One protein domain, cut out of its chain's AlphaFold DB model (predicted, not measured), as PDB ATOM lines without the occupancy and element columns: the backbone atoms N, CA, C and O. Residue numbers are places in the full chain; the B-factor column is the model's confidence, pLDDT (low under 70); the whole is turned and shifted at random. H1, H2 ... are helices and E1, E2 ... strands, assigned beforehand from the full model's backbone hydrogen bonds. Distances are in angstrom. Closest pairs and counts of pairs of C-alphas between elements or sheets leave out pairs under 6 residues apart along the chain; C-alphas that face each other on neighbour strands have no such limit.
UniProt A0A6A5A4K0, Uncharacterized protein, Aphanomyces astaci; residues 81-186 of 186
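AT A GLANCE: This is residues 81 to 186 of the 186 residues of an uncharacterized protein of Aphanomyces astaci (UniProt A0A6A5A4K0). One strongly twisted antiparallel sheet folds back on itself into two leaves partly face to face, E4, E5 and E3 facing E1 and E6, with E2 as the hinge. H1 lies over E5, along the strands, and short H2 only grazes the sheet. The 106 printed residues hold two named helices and six named strands, in the order E1 E2 H1 E3 H2 E4 E5 E6; across the sheet the order is E4 E5 E3 E2 E1 E6, and the class is mixed. The whole is compact, with a radius of gyration of the C-alphas of 13.7 A, and spans 38 by 34 by 25 A.

HOW THE PARTS SIT: Residues 81 to 82 pair antiparallel with residues 183 to 184 of E6, residues 182 to 185. E1, residues 93 to 98, neighbours E6, with N 95 and O 183 within hydrogen-bond range at 2.8 A. E1 and E2, residues 101 to 108, form a hairpin, with N 96 to O 104 at 2.8 A. H1, residues 114 to 122, has a height over the sheet of 9.0 A and stands at 20 degrees on the local plane to E5, residues 168 to 178; their closest C-alphas, Met 116 and Phe 174, are 7.8 A apart. E3, residues 133 to 141, neighbours E2, N 107 to O 137 at 2.8 A, and E5, N 136 to O 175 at 2.9 A. E3, H2, residues 154 to 157, and E4, residues 161 to 165, form a split strand-helix-strand unit, two strands of one sheet that are not neighbours with a helix between them along the chain; E5 is between E3 and E4 in the sheet, and the crossover is right-handed. E4 and E5 form a hairpin, N 163 to O 172 at 2.9 A. In H1, 2 of 5 O i to N i+4 pairs and 3 of 6 O i to N i+3 pairs are within range; H2 is too short for an i+4 pair.

IN THESE COORDINATES: E1 begins at C-alpha 93 (140.293, 135.142, 131.210), and E6 ends at C-alpha 185 (145.901, 136.380, 137.459). E5 is 28.3 A long; E2 and E3 are 19.3 A each.

THE WHOLE: The printed part has no cut. The link E3 to H2 is long. Residues 85 to 86, 118 to 131, 143 to 151 and 165 to 170 have pLDDT under 70.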
ATOM      1  N   TYR A  81     150.961 134.865 136.251       81.00
ATOM      2  CA  TYR A  81     152.046 134.564 135.327       81.00
ATOM      3  C   TYR A  81     151.710 135.043 133.922       81.00
ATOM      4  O   TYR A  81     150.551 135.201 133.543       81.00
ATOM      5  N   VAL A  82     152.751 135.289 133.139       82.94
ATOM      6  CA  VAL A  82     152.617 135.582 131.716       82.94
ATOM      7  C   VAL A  82     152.465 134.265 130.956       82.94
ATOM      8  O   VAL A  82     153.147 133.292 131.272       82.94
ATOM      9  N   ALA A  83     151.591 134.225 129.952       81.56
ATOM     10  CA  ALA A  83     151.311 133.046 129.134       81.56
ATOM     11  C   ALA A  83     152.455 132.700 128.155       81.56
ATOM     12  O   ALA A  83     152.239 132.586 126.955       81.56
ATOM     13  N   THR A  84     153.692 132.556 128.629       71.62
ATOM     14  CA  THR A  84     154.836 132.204 127.770       71.62
ATOM     15  C   THR A  84     154.948 130.701 127.523       71.62
ATOM     16  O   THR A  84     155.380 130.292 126.452       71.62
ATOM     17  N   THR A  85     154.537 129.863 128.479       65.19
ATOM     18  CA  THR A  85     154.801 128.411 128.441       65.19
ATOM     19  C   THR A  85     153.558 127.535 128.310       65.19
ATOM     20  O   THR A  85     153.666 126.406 127.839       65.19
ATOM     21  N   GLN A  86     152.376 128.024 128.700       69.56
ATOM     22  CA  GLN A  86     151.140 127.237 128.675       69.56
ATOM     23  C   GLN A  86     150.190 127.685 127.553       69.56
ATOM     24  O   GLN A  86     149.941 128.887 127.410       69.56
ATOM     25  N   PRO A  87     149.615 126.739 126.781       71.06
ATOM     26  CA  PRO A  87     148.576 127.043 125.808       71.06
ATOM     27  C   PRO A  87     147.362 127.697 126.469       71.06
ATOM     28  O   PRO A  87     146.880 127.267 127.519       71.06
ATOM     29  N   LEU A  88     146.842 128.739 125.829       82.44
ATOM     30  CA  LEU A  88     145.634 129.417 126.268       82.44
ATOM     31  C   LEU A  88     144.400 128.721 125.679       82.44
ATOM     32  O   LEU A  88     144.174 128.756 124.472       82.44
ATOM     33  N   SER A  89     143.584 128.110 126.537       85.75
ATOM     34  CA  SER A  89     142.350 127.419 126.142       85.75
ATOM     35  C   SER A  89     141.170 128.376 125.958       85.75
ATOM     36  O   SER A  89     141.097 129.437 126.587       85.75
ATOM     37  N   GLN A  90     140.198 127.969 125.133       89.88
ATOM     38  CA  GLN A  90     138.929 128.678 124.925       89.88
ATOM     39  C   GLN A  90     138.315 129.143 126.253       89.88
ATOM     40  O   GLN A  90     138.084 128.354 127.166       89.88
ATOM     41  N   GLY A  91     137.991 130.432 126.342       87.19
ATOM     42  CA  GLY A  91     137.303 131.011 127.494       87.19
ATOM     43  C   GLY A  91     138.194 131.432 128.665       87.19
ATOM     44  O   GLY A  91     137.673 132.121 129.548       87.19
ATOM     45  N   HIS A  92     139.500 131.123 128.665       90.31
ATOM     46  CA  HIS A  92     140.433 131.637 129.675       90.31
ATOM     47  C   HIS A  92     140.378 133.167 129.743       90.31
ATOM     48  O   HIS A  92     140.412 133.852 128.718       90.31
ATOM     49  N   SER A  93     140.271 133.702 130.962       91.31
ATOM     50  CA  SER A  93     140.293 135.142 131.210       91.31
ATOM     51  C   SER A  93     141.736 135.602 131.337       91.31
ATOM     52  O   SER A  93     142.432 135.189 132.256       91.31
ATOM     53  N   VAL A  94     142.153 136.502 130.456       92.19
ATOM     54  CA  VAL A  94     143.517 137.038 130.425       92.19
ATOM     55  C   VAL A  94     143.493 138.551 130.506       92.19
ATOM     56  O   VAL A  94     142.518 139.204 130.118       92.19
ATOM     57  N   TRP A  95     144.555 139.120 131.052       91.75
ATOM     58  CA  TRP A  95     144.763 140.556 131.103       91.75
ATOM     59  C   TRP A  95     145.825 140.910 130.072       91.75
ATOM     60  O   TRP A  95     146.844 140.234 129.957       91.75
ATOM     61  N   LEU A  96     145.556 141.935 129.275       91.00
ATOM     62  CA  LEU A  96     146.467 142.390 128.237       91.00
ATOM     63  C   LEU A  96     147.514 143.286 128.891       91.00
ATOM     64  O   LEU A  96     147.152 144.226 129.602       91.00
ATOM     65  N   VAL A  97     148.784 142.992 128.628       87.12
ATOM     66  CA  VAL A  97     149.935 143.788 129.054       87.12
ATOM     67  C   VAL A  97     150.443 144.606 127.865       87.12
ATOM     68  O   VAL A  97     150.614 144.070 126.773       87.12
ATOM     69  N   HIS A  98     150.690 145.895 128.064       81.62
ATOM     70  CA  HIS A  98     151.331 146.794 127.102       81.62
ATOM     71  C   HIS A  98     152.217 147.771 127.877       81.62
ATOM     72  O   HIS A  98     151.756 148.333 128.865       81.62
ATOM     73  N   ASP A  99     153.473 147.958 127.464       80.12
ATOM     74  CA  ASP A  99     154.462 148.793 128.170       80.12
ATOM     75  C   ASP A  99     154.527 148.512 129.684       80.12
ATOM     76  O   ASP A  99     154.506 149.422 130.510       80.12
ATOM     77  N   LEU A 100     154.561 147.223 130.051       73.25
ATOM     78  CA  LEU A 100     154.575 146.732 131.440       73.25
ATOM     79  C   LEU A 100     153.324 147.089 132.267       73.25
ATOM     80  O   LEU A 100     153.322 146.949 133.488       73.25
ATOM     81  N   GLN A 101     152.241 147.510 131.614       75.56
ATOM     82  CA  GLN A 101     150.993 147.901 132.261       75.56
ATOM     83  C   GLN A 101     149.832 147.031 131.804       75.56
ATOM     84  O   GLN A 101     149.743 146.613 130.652       75.56
ATOM     85  N   LEU A 102     148.893 146.799 132.714       83.44
ATOM     86  CA  LEU A 102     147.655 146.097 132.416       83.44
ATOM     87  C   LEU A 102     146.691 147.077 131.748       83.44
ATOM     88  O   LEU A 102     146.342 148.088 132.347       83.44
ATOM     89  N   VAL A 103     146.253 146.785 130.523       84.75
ATOM     90  CA  VAL A 103     145.486 147.742 129.701       84.75
ATOM     91  C   VAL A 103     144.058 147.302 129.404       84.75
ATOM     92  O   VAL A 103     143.197 148.144 129.160       84.75
ATOM     93  N   ALA A 104     143.763 146.004 129.429       90.12
ATOM     94  CA  ALA A 104     142.417 145.479 129.207       90.12
ATOM     95  C   ALA A 104     142.278 144.050 129.750       90.12
ATOM     96  O   ALA A 104     143.263 143.388 130.062       90.12
ATOM     97  N   ARG A 105     141.041 143.545 129.798       92.69
ATOM     98  CA  ARG A 105     140.728 142.138 130.072       92.69
ATOM     99  C   ARG A 105     140.031 141.502 128.878       92.69
ATOM    100  O   ARG A 105     138.986 141.988 128.431       92.69
ATOM    101  N   GLY A 106     140.548 140.367 128.432       93.50
ATOM    102  CA  GLY A 106     139.997 139.559 127.350       93.50
ATOM    103  C   GLY A 106     139.603 138.153 127.795       93.50
ATOM    104  O   GLY A 106     139.982 137.692 128.870       93.50
ATOM    105  N   ARG A 107     138.832 137.472 126.948       94.12
ATOM    106  CA  ARG A 107     138.662 136.018 126.983       94.12
ATOM    107  C   ARG A 107     139.196 135.404 125.704       94.12
ATOM    108  O   ARG A 107     138.887 135.905 124.626       94.12
ATOM    109  N   VAL A 108     139.938 134.317 125.841       91.75
ATOM    110  CA  VAL A 108     140.497 133.570 124.714       91.75
ATOM    111  C   VAL A 108     139.375 133.007 123.848       91.75
ATOM    112  O   VAL A 108     138.384 132.485 124.369       91.75
ATOM    113  N   TYR A 109     139.527 133.159 122.535       88.25
ATOM    114  CA  TYR A 109     138.548 132.758 121.537       88.25
ATOM    115  C   TYR A 109     139.228 131.976 120.402       88.25
ATOM    116  O   TYR A 109     139.804 132.555 119.489       88.25
ATOM    117  N   THR A 110     139.162 130.647 120.452       82.38
ATOM    118  CA  THR A 110     139.811 129.713 119.514       82.38
ATOM    119  C   THR A 110     139.092 129.603 118.171       82.38
ATOM    120  O   THR A 110     139.608 128.995 117.242       82.38
ATOM    121  N   SER A 111     137.906 130.203 118.039       83.81
ATOM    122  CA  SER A 111     137.174 130.325 116.772       83.81
ATOM    123  C   SER A 111     136.958 131.803 116.421       83.81
ATOM    124  O   SER A 111     135.879 132.339 116.685       83.81
ATOM    125  N   PRO A 112     137.981 132.496 115.883       83.88
ATOM    126  CA  PRO A 112     137.894 133.911 115.536       83.88
ATOM    127  C   PRO A 112     136.736 134.215 114.569       83.88
ATOM    128  O   PRO A 112     136.488 133.434 113.648       83.88
ATOM    129  N   PRO A 113     136.053 135.366 114.715       83.25
ATOM    130  CA  PRO A 113     135.092 135.839 113.724       83.25
ATOM    131  C   PRO A 113     135.702 135.932 112.311       83.25
ATOM    132  O   PRO A 113     136.874 136.291 112.189       83.25
ATOM    133  N   PRO A 114     134.926 135.725 111.229       79.81
ATOM    134  CA  PRO A 114     135.445 135.779 109.856       79.81
ATOM    135  C   PRO A 114     136.191 137.080 109.522       79.81
ATOM    136  O   PRO A 114     137.228 137.053 108.869       79.81
ATOM    137  N   HIS A 115     135.722 138.217 110.049       76.62
ATOM    138  CA  HIS A 115     136.352 139.528 109.852       76.62
ATOM    139  C   HIS A 115     137.758 139.610 110.477       76.62
ATOM    140  O   HIS A 115     138.625 140.305 109.950       76.62
ATOM    141  N   MET A 116     138.001 138.877 111.570       77.50
ATOM    142  CA  MET A 116     139.315 138.800 112.221       77.50
ATOM    143  C   MET A 116     140.313 137.994 111.387       77.50
ATOM    144  O   MET A 116     141.493 138.344 111.342       77.50
ATOM    145  N   MET A 117     139.845 136.936 110.717       74.75
ATOM    146  CA  MET A 117     140.682 136.072 109.877       74.75
ATOM    147  C   MET A 117     141.219 136.817 108.648       74.75
ATOM    148  O   MET A 117     142.373 136.636 108.267       74.75
ATOM    149  N   THR A 118     140.406 137.689 108.045       68.31
ATOM    150  CA  THR A 118     140.807 138.477 106.868       68.31
ATOM    151  C   THR A 118     141.891 139.507 107.201       68.31
ATOM    152  O   THR A 118     142.813 139.697 106.412       68.31
ATOM    153  N   GLN A 119     141.821 140.140 108.380       65.88
ATOM    154  CA  GLN A 119     142.846 141.089 108.833       65.88
ATOM    155  C   GLN A 119     144.152 140.413 109.248       65.88
ATOM    156  O   GLN A 119     145.215 140.951 108.947       65.88
ATOM    157  N   HIS A 120     144.088 139.236 109.877       63.03
ATOM    158  CA  HIS A 120     145.283 138.483 110.266       63.03
ATOM    159  C   HIS A 120     146.226 138.256 109.077       63.03
ATOM    160  O   HIS A 120     147.416 138.543 109.143       63.03
ATOM    161  N   ARG A 121     145.652 137.864 107.932       57.72
ATOM    162  CA  ARG A 121     146.390 137.629 106.682       57.72
ATOM    163  C   ARG A 121     146.965 138.897 106.044       57.72
ATOM    164  O   ARG A 121     147.923 138.801 105.290       57.72
ATOM    165  N   HIS A 122     146.385 140.070 106.310       52.03
ATOM    166  CA  HIS A 122     146.847 141.350 105.757       52.03
ATOM    167  C   HIS A 122     147.934 142.024 106.608       52.03
ATOM    168  O   HIS A 122     148.659 142.871 106.097       52.03
ATOM    169  N   LEU A 123     148.067 141.652 107.885       53.72
ATOM    170  CA  LEU A 123     149.071 142.205 108.804       53.72
ATOM    171  C   LEU A 123     150.475 141.591 108.640       53.72
ATOM    172  O   LEU A 123     151.381 141.942 109.389       53.72
ATOM    173  N   GLY A 124     150.689 140.731 107.637       47.09
ATOM    174  CA  GLY A 124     152.032 140.334 107.208       47.09
ATOM    175  C   GLY A 124     152.783 139.391 108.152       47.09
ATOM    176  O   GLY A 124     154.006 139.333 108.080       47.09
ATOM    177  N   HIS A 125     152.100 138.614 108.999       52.50
ATOM    178  CA  HIS A 125     152.724 137.515 109.757       52.50
ATOM    179  C   HIS A 125     152.942 136.272 108.878       52.50
ATOM    180  O   HIS A 125     152.492 135.178 109.188       52.50
ATOM    181  N   ALA A 126     153.594 136.457 107.729       44.31
ATOM    182  CA  ALA A 126     153.749 135.409 106.727       44.31
ATOM    183  C   ALA A 126     154.818 134.362 107.068       44.31
ATOM    184  O   ALA A 126     154.824 133.326 106.420       44.31
ATOM    185  N   ASP A 127     155.672 134.561 108.073       45.34
ATOM    186  CA  ASP A 127     156.726 133.596 108.378       45.34
ATOM    187  C   ASP A 127     156.962 133.479 109.897       45.34
ATOM    188  O   ASP A 127     157.343 134.435 110.564       45.34
ATOM    189  N   HIS A 128     156.739 132.268 110.423       44.34
ATOM    190  CA  HIS A 128     157.199 131.717 111.713       44.34
ATOM    191  C   HIS A 128     156.492 132.039 113.051       44.34
ATOM    192  O   HIS A 128     156.710 131.268 113.982       44.34
ATOM    193  N   ASP A 129     155.612 133.039 113.171       53.28
ATOM    194  CA  ASP A 129     155.058 133.464 114.486       53.28
ATOM    195  C   ASP A 129     153.522 133.337 114.651       53.28
ATOM    196  O   ASP A 129     152.960 133.837 115.628       53.28
ATOM    197  N   ASP A 130     152.818 132.656 113.737       57.03
ATOM    198  CA  ASP A 130     151.339 132.569 113.749       57.03
ATOM    199  C   ASP A 130     150.779 131.916 115.031       57.03
ATOM    200  O   ASP A 130     149.674 132.230 115.475       57.03
ATOM    201  N   ASP A 131     151.576 131.061 115.680       61.59
ATOM    202  CA  ASP A 131     151.213 130.436 116.951       61.59
ATOM    203  C   ASP A 131     151.346 131.394 118.149       61.59
ATOM    204  O   ASP A 131     150.676 131.185 119.163       61.59
ATOM    205  N   ASP A 132     152.174 132.446 118.094       79.81
ATOM    206  CA  ASP A 132     152.437 133.317 119.255       79.81
ATOM    207  C   ASP A 132     151.325 134.349 119.510       79.81
ATOM    208  O   ASP A 132     151.322 135.045 120.528       79.81
ATOM    209  N   VAL A 133     150.327 134.435 118.632       84.62
ATOM    210  CA  VAL A 133     149.178 135.325 118.814       84.62
ATOM    211  C   VAL A 133     147.905 134.562 119.163       84.62
ATOM    212  O   VAL A 133     147.632 133.460 118.704       84.62
ATOM    213  N   VAL A 134     147.082 135.176 120.008       88.88
ATOM    214  CA  VAL A 134     145.790 134.645 120.435       88.88
ATOM    215  C   VAL A 134     144.679 135.632 120.116       88.88
ATOM    216  O   VAL A 134     144.812 136.840 120.324       88.88
ATOM    217  N   CYS A 135     143.551 135.119 119.629       91.56
ATOM    218  CA  CYS A 135     142.350 135.923 119.452       91.56
ATOM    219  C   CYS A 135     141.647 136.082 120.802       91.56
ATOM    220  O   CYS A 135     141.286 135.103 121.462       91.56
ATOM    221  N   LEU A 136     141.444 137.328 121.218       93.31
ATOM    222  CA  LEU A 136     140.812 137.675 122.483       93.31
ATOM    223  C   LEU A 136     139.535 138.465 122.233       93.31
ATOM    224  O   LEU A 136     139.552 139.504 121.581       93.31
ATOM    225  N   ARG A 137     138.431 138.035 122.845       93.88
ATOM    226  CA  ARG A 137     137.228 138.859 122.990       93.88
ATOM    227  C   ARG A 137     137.411 139.805 124.171       93.88
ATOM    228  O   ARG A 137     137.479 139.356 125.316       93.88
ATOM    229  N   ILE A 138     137.429 141.109 123.925       93.56
ATOM    230  CA  ILE A 138     137.560 142.123 124.974       93.56
ATOM    231  C   ILE A 138     136.293 142.141 125.832       93.56
ATOM    232  O   ILE A 138     135.181 142.339 125.345       93.56
ATOM    233  N   THR A 139     136.472 141.933 127.136       91.94
ATOM    234  CA  THR A 139     135.385 141.937 128.131       91.94
ATOM    235  C   THR A 139     135.371 143.200 128.976       91.94
ATOM    236  O   THR A 139     134.320 143.581 129.485       91.94
ATOM    237  N   LYS A 140     136.530 143.838 129.156       89.38
ATOM    238  CA  LYS A 140     136.653 145.106 129.867       89.38
ATOM    239  C   LYS A 140     137.829 145.882 129.296       89.38
ATOM    240  O   LYS A 140     138.948 145.376 129.277       89.38
ATOM    241  N   ARG A 141     137.567 147.110 128.863       87.06
ATOM    242  CA  ARG A 141     138.610 148.123 128.708       87.06
ATOM    243  C   ARG A 141     138.832 148.737 130.070       87.06
ATOM    244  O   ARG A 141     137.863 148.970 130.796       87.06
ATOM    245  N   PHE A 142     140.078 148.942 130.442       82.44
ATOM    246  CA  PHE A 142     140.324 149.683 131.657       82.44
ATOM    247  C   PHE A 142     140.165 151.166 131.349       82.44
ATOM    248  O   PHE A 142     140.688 151.671 130.362       82.44
ATOM    249  N   THR A 143     139.324 151.833 132.128       62.59
ATOM    250  CA  THR A 143     138.965 153.236 131.947       62.59
ATOM    251  C   THR A 143     139.473 154.005 133.151       62.59
ATOM    252  O   THR A 143     139.224 153.585 134.281       62.59
ATOM    253  N   GLY A 144     140.137 155.130 132.905       53.22
ATOM    254  CA  GLY A 144     140.621 156.027 133.948       53.22
ATOM    255  C   GLY A 144     142.128 155.964 134.168       53.22
ATOM    256  O   GLY A 144     142.795 154.999 133.811       53.22
ATOM    257  N   ILE A 145     142.646 157.037 134.755       45.69
ATOM    258  CA  ILE A 145     143.994 157.131 135.306       45.69
ATOM    259  C   ILE A 145     143.865 156.626 136.744       45.69
ATOM    260  O   ILE A 145     143.655 157.399 137.672       45.69
ATOM    261  N   SER A 146     143.861 155.308 136.934       41.25
ATOM    262  CA  SER A 146     144.104 154.753 138.266       41.25
ATOM    263  C   SER A 146     145.610 154.573 138.409       41.25
ATOM    264  O   SER A 146     146.272 154.156 137.460       41.25
ATOM    265  N   ILE A 147     146.161 154.827 139.596       42.84
ATOM    266  CA  ILE A 147     147.588 154.653 139.918       42.84
ATOM    267  C   ILE A 147     148.158 153.257 139.568       42.84
ATOM    268  O   ILE A 147     149.373 153.091 139.515       42.84
ATOM    269  N   TYR A 148     147.331 152.259 139.250       47.25
ATOM    270  CA  TYR A 148     147.775 150.915 138.842       47.25
ATOM    271  C   TYR A 148     147.349 150.501 137.433       47.25
ATOM    272  O   TYR A 148     147.758 149.446 136.955       47.25
ATOM    273  N   VAL A 149     146.508 151.297 136.778       50.34
ATOM    274  CA  VAL A 149     145.912 150.962 135.491       50.34
ATOM    275  C   VAL A 149     145.737 152.254 134.716       50.34
ATOM    276  O   VAL A 149     144.812 153.027 134.973       50.34
ATOM    277  N   TYR A 150     146.644 152.489 133.774       57.81
ATOM    278  CA  TYR A 150     146.422 153.497 132.756       57.81
ATOM    279  C   TYR A 150     145.256 153.000 131.910       57.81
ATOM    280  O   TYR A 150     145.189 151.818 131.551       57.81
ATOM    281  N   GLY A 151     144.296 153.881 131.640       66.81
ATOM    282  CA  GLY A 151     143.199 153.552 130.745       66.81
ATOM    283  C   GLY A 151     143.749 152.974 129.441       66.81
ATOM    284  O   GLY A 151     144.859 153.320 129.039       66.81
ATOM    285  N   THR A 152     143.004 152.076 128.794       80.19
ATOM    286  CA  THR A 152     143.463 151.394 127.580       80.19
ATOM    287  C   THR A 152     143.996 152.427 126.574       80.19
ATOM    288  O   THR A 152     143.195 153.217 126.066       80.19
ATOM    289  N   PRO A 153     145.312 152.450 126.273       80.00
ATOM    290  CA  PRO A 153     145.893 153.502 125.446       80.00
ATOM    291  C   PRO A 153     145.224 153.573 124.074       80.00
ATOM    292  O   PRO A 153     144.775 152.552 123.546       80.00
ATOM    293  N   ALA A 154     145.193 154.754 123.452       78.88
ATOM    294  CA  ALA A 154     144.596 154.921 122.123       78.88
ATOM    295  C   ALA A 154     145.224 153.970 121.086       78.88
ATOM    296  O   ALA A 154     144.502 153.346 120.312       78.88
ATOM    297  N   LYS A 155     146.551 153.768 121.148       81.44
ATOM    298  CA  LYS A 155     147.288 152.808 120.303       81.44
ATOM    299  C   LYS A 155     146.846 151.353 120.496       81.44
ATOM    300  O   LYS A 155     146.843 150.588 119.539       81.44
ATOM    301  N   VAL A 156     146.463 150.968 121.715       84.81
ATOM    302  CA  VAL A 156     145.921 149.631 122.007       84.81
ATOM    303  C   VAL A 156     144.470 149.543 121.538       84.81
ATOM    304  O   VAL A 156     144.081 148.584 120.882       84.81
ATOM    305  N   THR A 157     143.671 150.576 121.810       85.81
ATOM    306  CA  THR A 157     142.263 150.641 121.399       85.81
ATOM    307  C   THR A 157     142.102 150.593 119.879       85.81
ATOM    308  O   THR A 157     141.164 149.964 119.398       85.81
ATOM    309  N   ALA A 158     143.019 151.202 119.123       85.38
ATOM    310  CA  ALA A 158     143.025 151.183 117.660       85.38
ATOM    311  C   ALA A 158     143.208 149.774 117.064       85.38
ATOM    312  O   ALA A 158     142.825 149.546 115.923       85.38
ATOM    313  N   GLN A 159     143.752 148.826 117.834       88.38
ATOM    314  CA  GLN A 159     143.887 147.426 117.420       88.38
ATOM    315  C   GLN A 159     142.607 146.615 117.671       88.38
ATOM    316  O   GLN A 159     142.500 145.473 117.230       88.38
ATOM    317  N   PHE A 160     141.631 147.165 118.404       90.69
ATOM    318  CA  PHE A 160     140.398 146.453 118.718       90.69
ATOM    319  C   PHE A 160     139.417 146.532 117.557       90.69
ATOM    320  O   PHE A 160     138.956 147.604 117.168       90.69
ATOM    321  N   ILE A 161     139.011 145.367 117.078       90.00
ATOM    322  CA  ILE A 161     138.122 145.213 115.939       90.00
ATOM    323  C   ILE A 161     136.718 144.940 116.466       90.00
ATOM    324  O   ILE A 161     136.490 143.992 117.219       90.00
ATOM    325  N   LEU A 162     135.763 145.786 116.089       89.88
ATOM    326  CA  LEU A 162     134.356 145.543 116.377       89.88
ATOM    327  C   LEU A 162     133.826 144.491 115.401       89.88
ATOM    328  O   LEU A 162     133.728 144.744 114.203       89.88
ATOM    329  N   CYS A 163     133.454 143.324 115.913       85.69
ATOM    330  CA  CYS A 163     132.786 142.291 115.133       85.69
ATOM    331  C   CYS A 163     131.302 142.247 115.503       85.69
ATOM    332  O   CYS A 163     130.942 142.135 116.678       85.69
ATOM    333  N   THR A 164     130.444 142.307 114.491       80.56
ATOM    334  CA  THR A 164     129.007 142.054 114.589       80.56
ATOM    335  C   THR A 164     128.746 140.598 114.224       80.56
ATOM    336  O   THR A 164     129.258 140.098 113.225       80.56
ATOM    337  N   ASN A 165     127.978 139.880 115.043       66.12
ATOM    338  CA  ASN A 165     127.516 138.551 114.657       66.12
ATOM    339  C   ASN A 165     126.266 138.721 113.784       66.12
ATOM    340  O   ASN A 165     125.328 139.401 114.196       66.12
ATOM    341  N   SER A 166     126.233 138.105 112.601       57.88
ATOM    342  CA  SER A 166     125.087 138.180 111.682       57.88
ATOM    343  C   SER A 166     123.787 137.654 112.303       57.88
ATOM    344  O   SER A 166     122.707 138.062 111.892       57.88
ATOM    345  N   ASN A 167     123.889 136.784 113.317       59.19
ATOM    346  CA  ASN A 167     122.748 136.082 113.911       59.19
ATOM    347  C   ASN A 167     122.378 136.582 115.321       59.19
ATOM    348  O   ASN A 167     121.436 136.076 115.925       59.19
ATOM    349  N   ASN A 168     123.124 137.534 115.891       54.09
ATOM    350  CA  ASN A 168     122.882 138.036 117.245       54.09
ATOM    351  C   ASN A 168     123.263 139.518 117.306       54.09
ATOM    352  O   ASN A 168     124.403 139.869 117.012       54.09
ATOM    353  N   THR A 169     122.341 140.381 117.728       54.47
ATOM    354  CA  THR A 169     122.450 141.858 117.749       54.47
ATOM    355  C   THR A 169     123.561 142.422 118.649       54.47
ATOM    356  O   THR A 169     123.631 143.624 118.891       54.47
ATOM    357  N   LYS A 170     124.447 141.574 119.177       67.88
ATOM    358  CA  LYS A 170     125.516 141.950 120.100       67.88
ATOM    359  C   LYS A 170     126.845 142.053 119.362       67.88
ATOM    360  O   LYS A 170     127.509 141.047 119.114       67.88
ATOM    361  N   SER A 171     127.253 143.283 119.075       82.19
ATOM    362  CA  SER A 171     128.624 143.598 118.677       82.19
ATOM    363  C   SER A 171     129.587 143.344 119.839       82.19
ATOM    364  O   SER A 171     129.267 143.617 120.998       82.19
ATOM    365  N   ALA A 172     130.781 142.840 119.546       89.06
ATOM    366  CA  ALA A 172     131.845 142.697 120.534       89.06
ATOM    367  C   ALA A 172     133.197 143.089 119.939       89.06
ATOM    368  O   ALA A 172     133.427 142.936 118.743       89.06
ATOM    369  N   TYR A 173     134.086 143.591 120.792       91.88
ATOM    370  CA  TYR A 173     135.453 143.910 120.398       91.88
ATOM    371  C   TYR A 173     136.344 142.679 120.507       91.88
ATOM    372  O   TYR A 173     136.292 141.959 121.508       91.88
ATOM    373  N   PHE A 174     137.180 142.483 119.499       92.88
ATOM    374  CA  PHE A 174     138.179 141.430 119.423       92.88
ATOM    375  C   PHE A 174     139.553 142.015 119.114       92.88
ATOM    376  O   PHE A 174     139.656 143.134 118.617       92.88
ATOM    377  N   VAL A 175     140.608 141.271 119.425       92.25
ATOM    378  CA  VAL A 175     141.985 141.649 119.102       92.25
ATOM    379  C   VAL A 175     142.844 140.398 118.939       92.25
ATOM    380  O   VAL A 175     142.616 139.405 119.630       92.25
ATOM    381  N   TRP A 176     143.818 140.455 118.034       91.38
ATOM    382  CA  TRP A 176     144.938 139.517 118.004       91.38
ATOM    383  C   TRP A 176     146.024 140.038 118.938       91.38
ATOM    384  O   TRP A 176     146.454 141.180 118.798       91.38
ATOM    385  N   TRP A 177     146.431 139.243 119.922       91.50
ATOM    386  CA  TRP A 177     147.378 139.684 120.945       91.50
ATOM    387  C   TRP A 177     148.484 138.665 121.152       91.50
ATOM    388  O   TRP A 177     148.213 137.470 121.131       91.50
ATOM    389  N   ARG A 178     149.711 139.124 121.410       88.81
ATOM    390  CA  ARG A 178     150.828 138.217 121.704       88.81
ATOM    391  C   ARG A 178     150.602 137.484 123.017       88.81
ATOM    392  O   ARG A 178     150.258 138.099 124.029       88.81
ATOM    393  N   ARG A 179     150.862 136.181 123.017       87.81
ATOM    394  CA  ARG A 179     150.718 135.302 124.178       87.81
ATOM    395  C   ARG A 179     151.651 135.733 125.305       87.81
ATOM    396  O   ARG A 179     151.219 135.866 126.448       87.81
ATOM    397  N   ALA A 180     152.883 136.106 124.963       85.81
ATOM    398  CA  ALA A 180     153.849 136.693 125.890       85.81
ATOM    399  C   ALA A 180     153.392 138.027 126.520       85.81
ATOM    400  O   ALA A 180     154.005 138.504 127.466       85.81
ATOM    401  N   HIS A 181     152.315 138.643 126.027       88.75
ATOM    402  CA  HIS A 181     151.715 139.854 126.594       88.75
ATOM    403  C   HIS A 181     150.331 139.585 127.214       88.75
ATOM    404  O   HIS A 181     149.555 140.515 127.454       88.75
ATOM    405  N   CYS A 182     150.002 138.319 127.477       89.75
ATOM    406  CA  CYS A 182     148.831 137.911 128.241       89.75
ATOM    407  C   CYS A 182     149.244 137.536 129.665       89.75
ATOM    408  O   CYS A 182     149.994 136.588 129.873       89.75
ATOM    409  N   PHE A 183     148.707 138.247 130.649       89.44
ATOM    410  CA  PHE A 183     148.857 137.940 132.065       89.44
ATOM    411  C   PHE A 183     147.642 137.152 132.572       89.44
ATOM    412  O   PHE A 183     146.496 137.566 132.369       89.44
ATOM    413  N   LEU A 184     147.887 136.025 133.235       88.25
ATOM    414  CA  LEU A 184     146.875 135.237 133.928       88.25
ATOM    415  C   LEU A 184     146.960 135.537 135.425       88.25
ATOM    416  O   LEU A 184     147.949 135.148 136.046       88.25
ATOM    417  N   PRO A 185     145.959 136.216 136.011       81.44
ATOM    418  CA  PRO A 185     145.901 136.380 137.459       81.44
ATOM    419  C   PRO A 185     145.653 135.020 138.135       81.44
ATOM    420  O   PRO A 185     144.829 134.242 137.646       81.44
ATOM    421  N   SER A 186     146.357 134.755 139.238       70.75
ATOM    422  CA  SER A 186     146.183 133.581 140.113       70.75
ATOM    423  C   SER A 186     145.279 133.882 141.299       70.75
ATOM    424  O   SER A 186     145.441 134.989 141.863       70.75
TER     425      SER A 186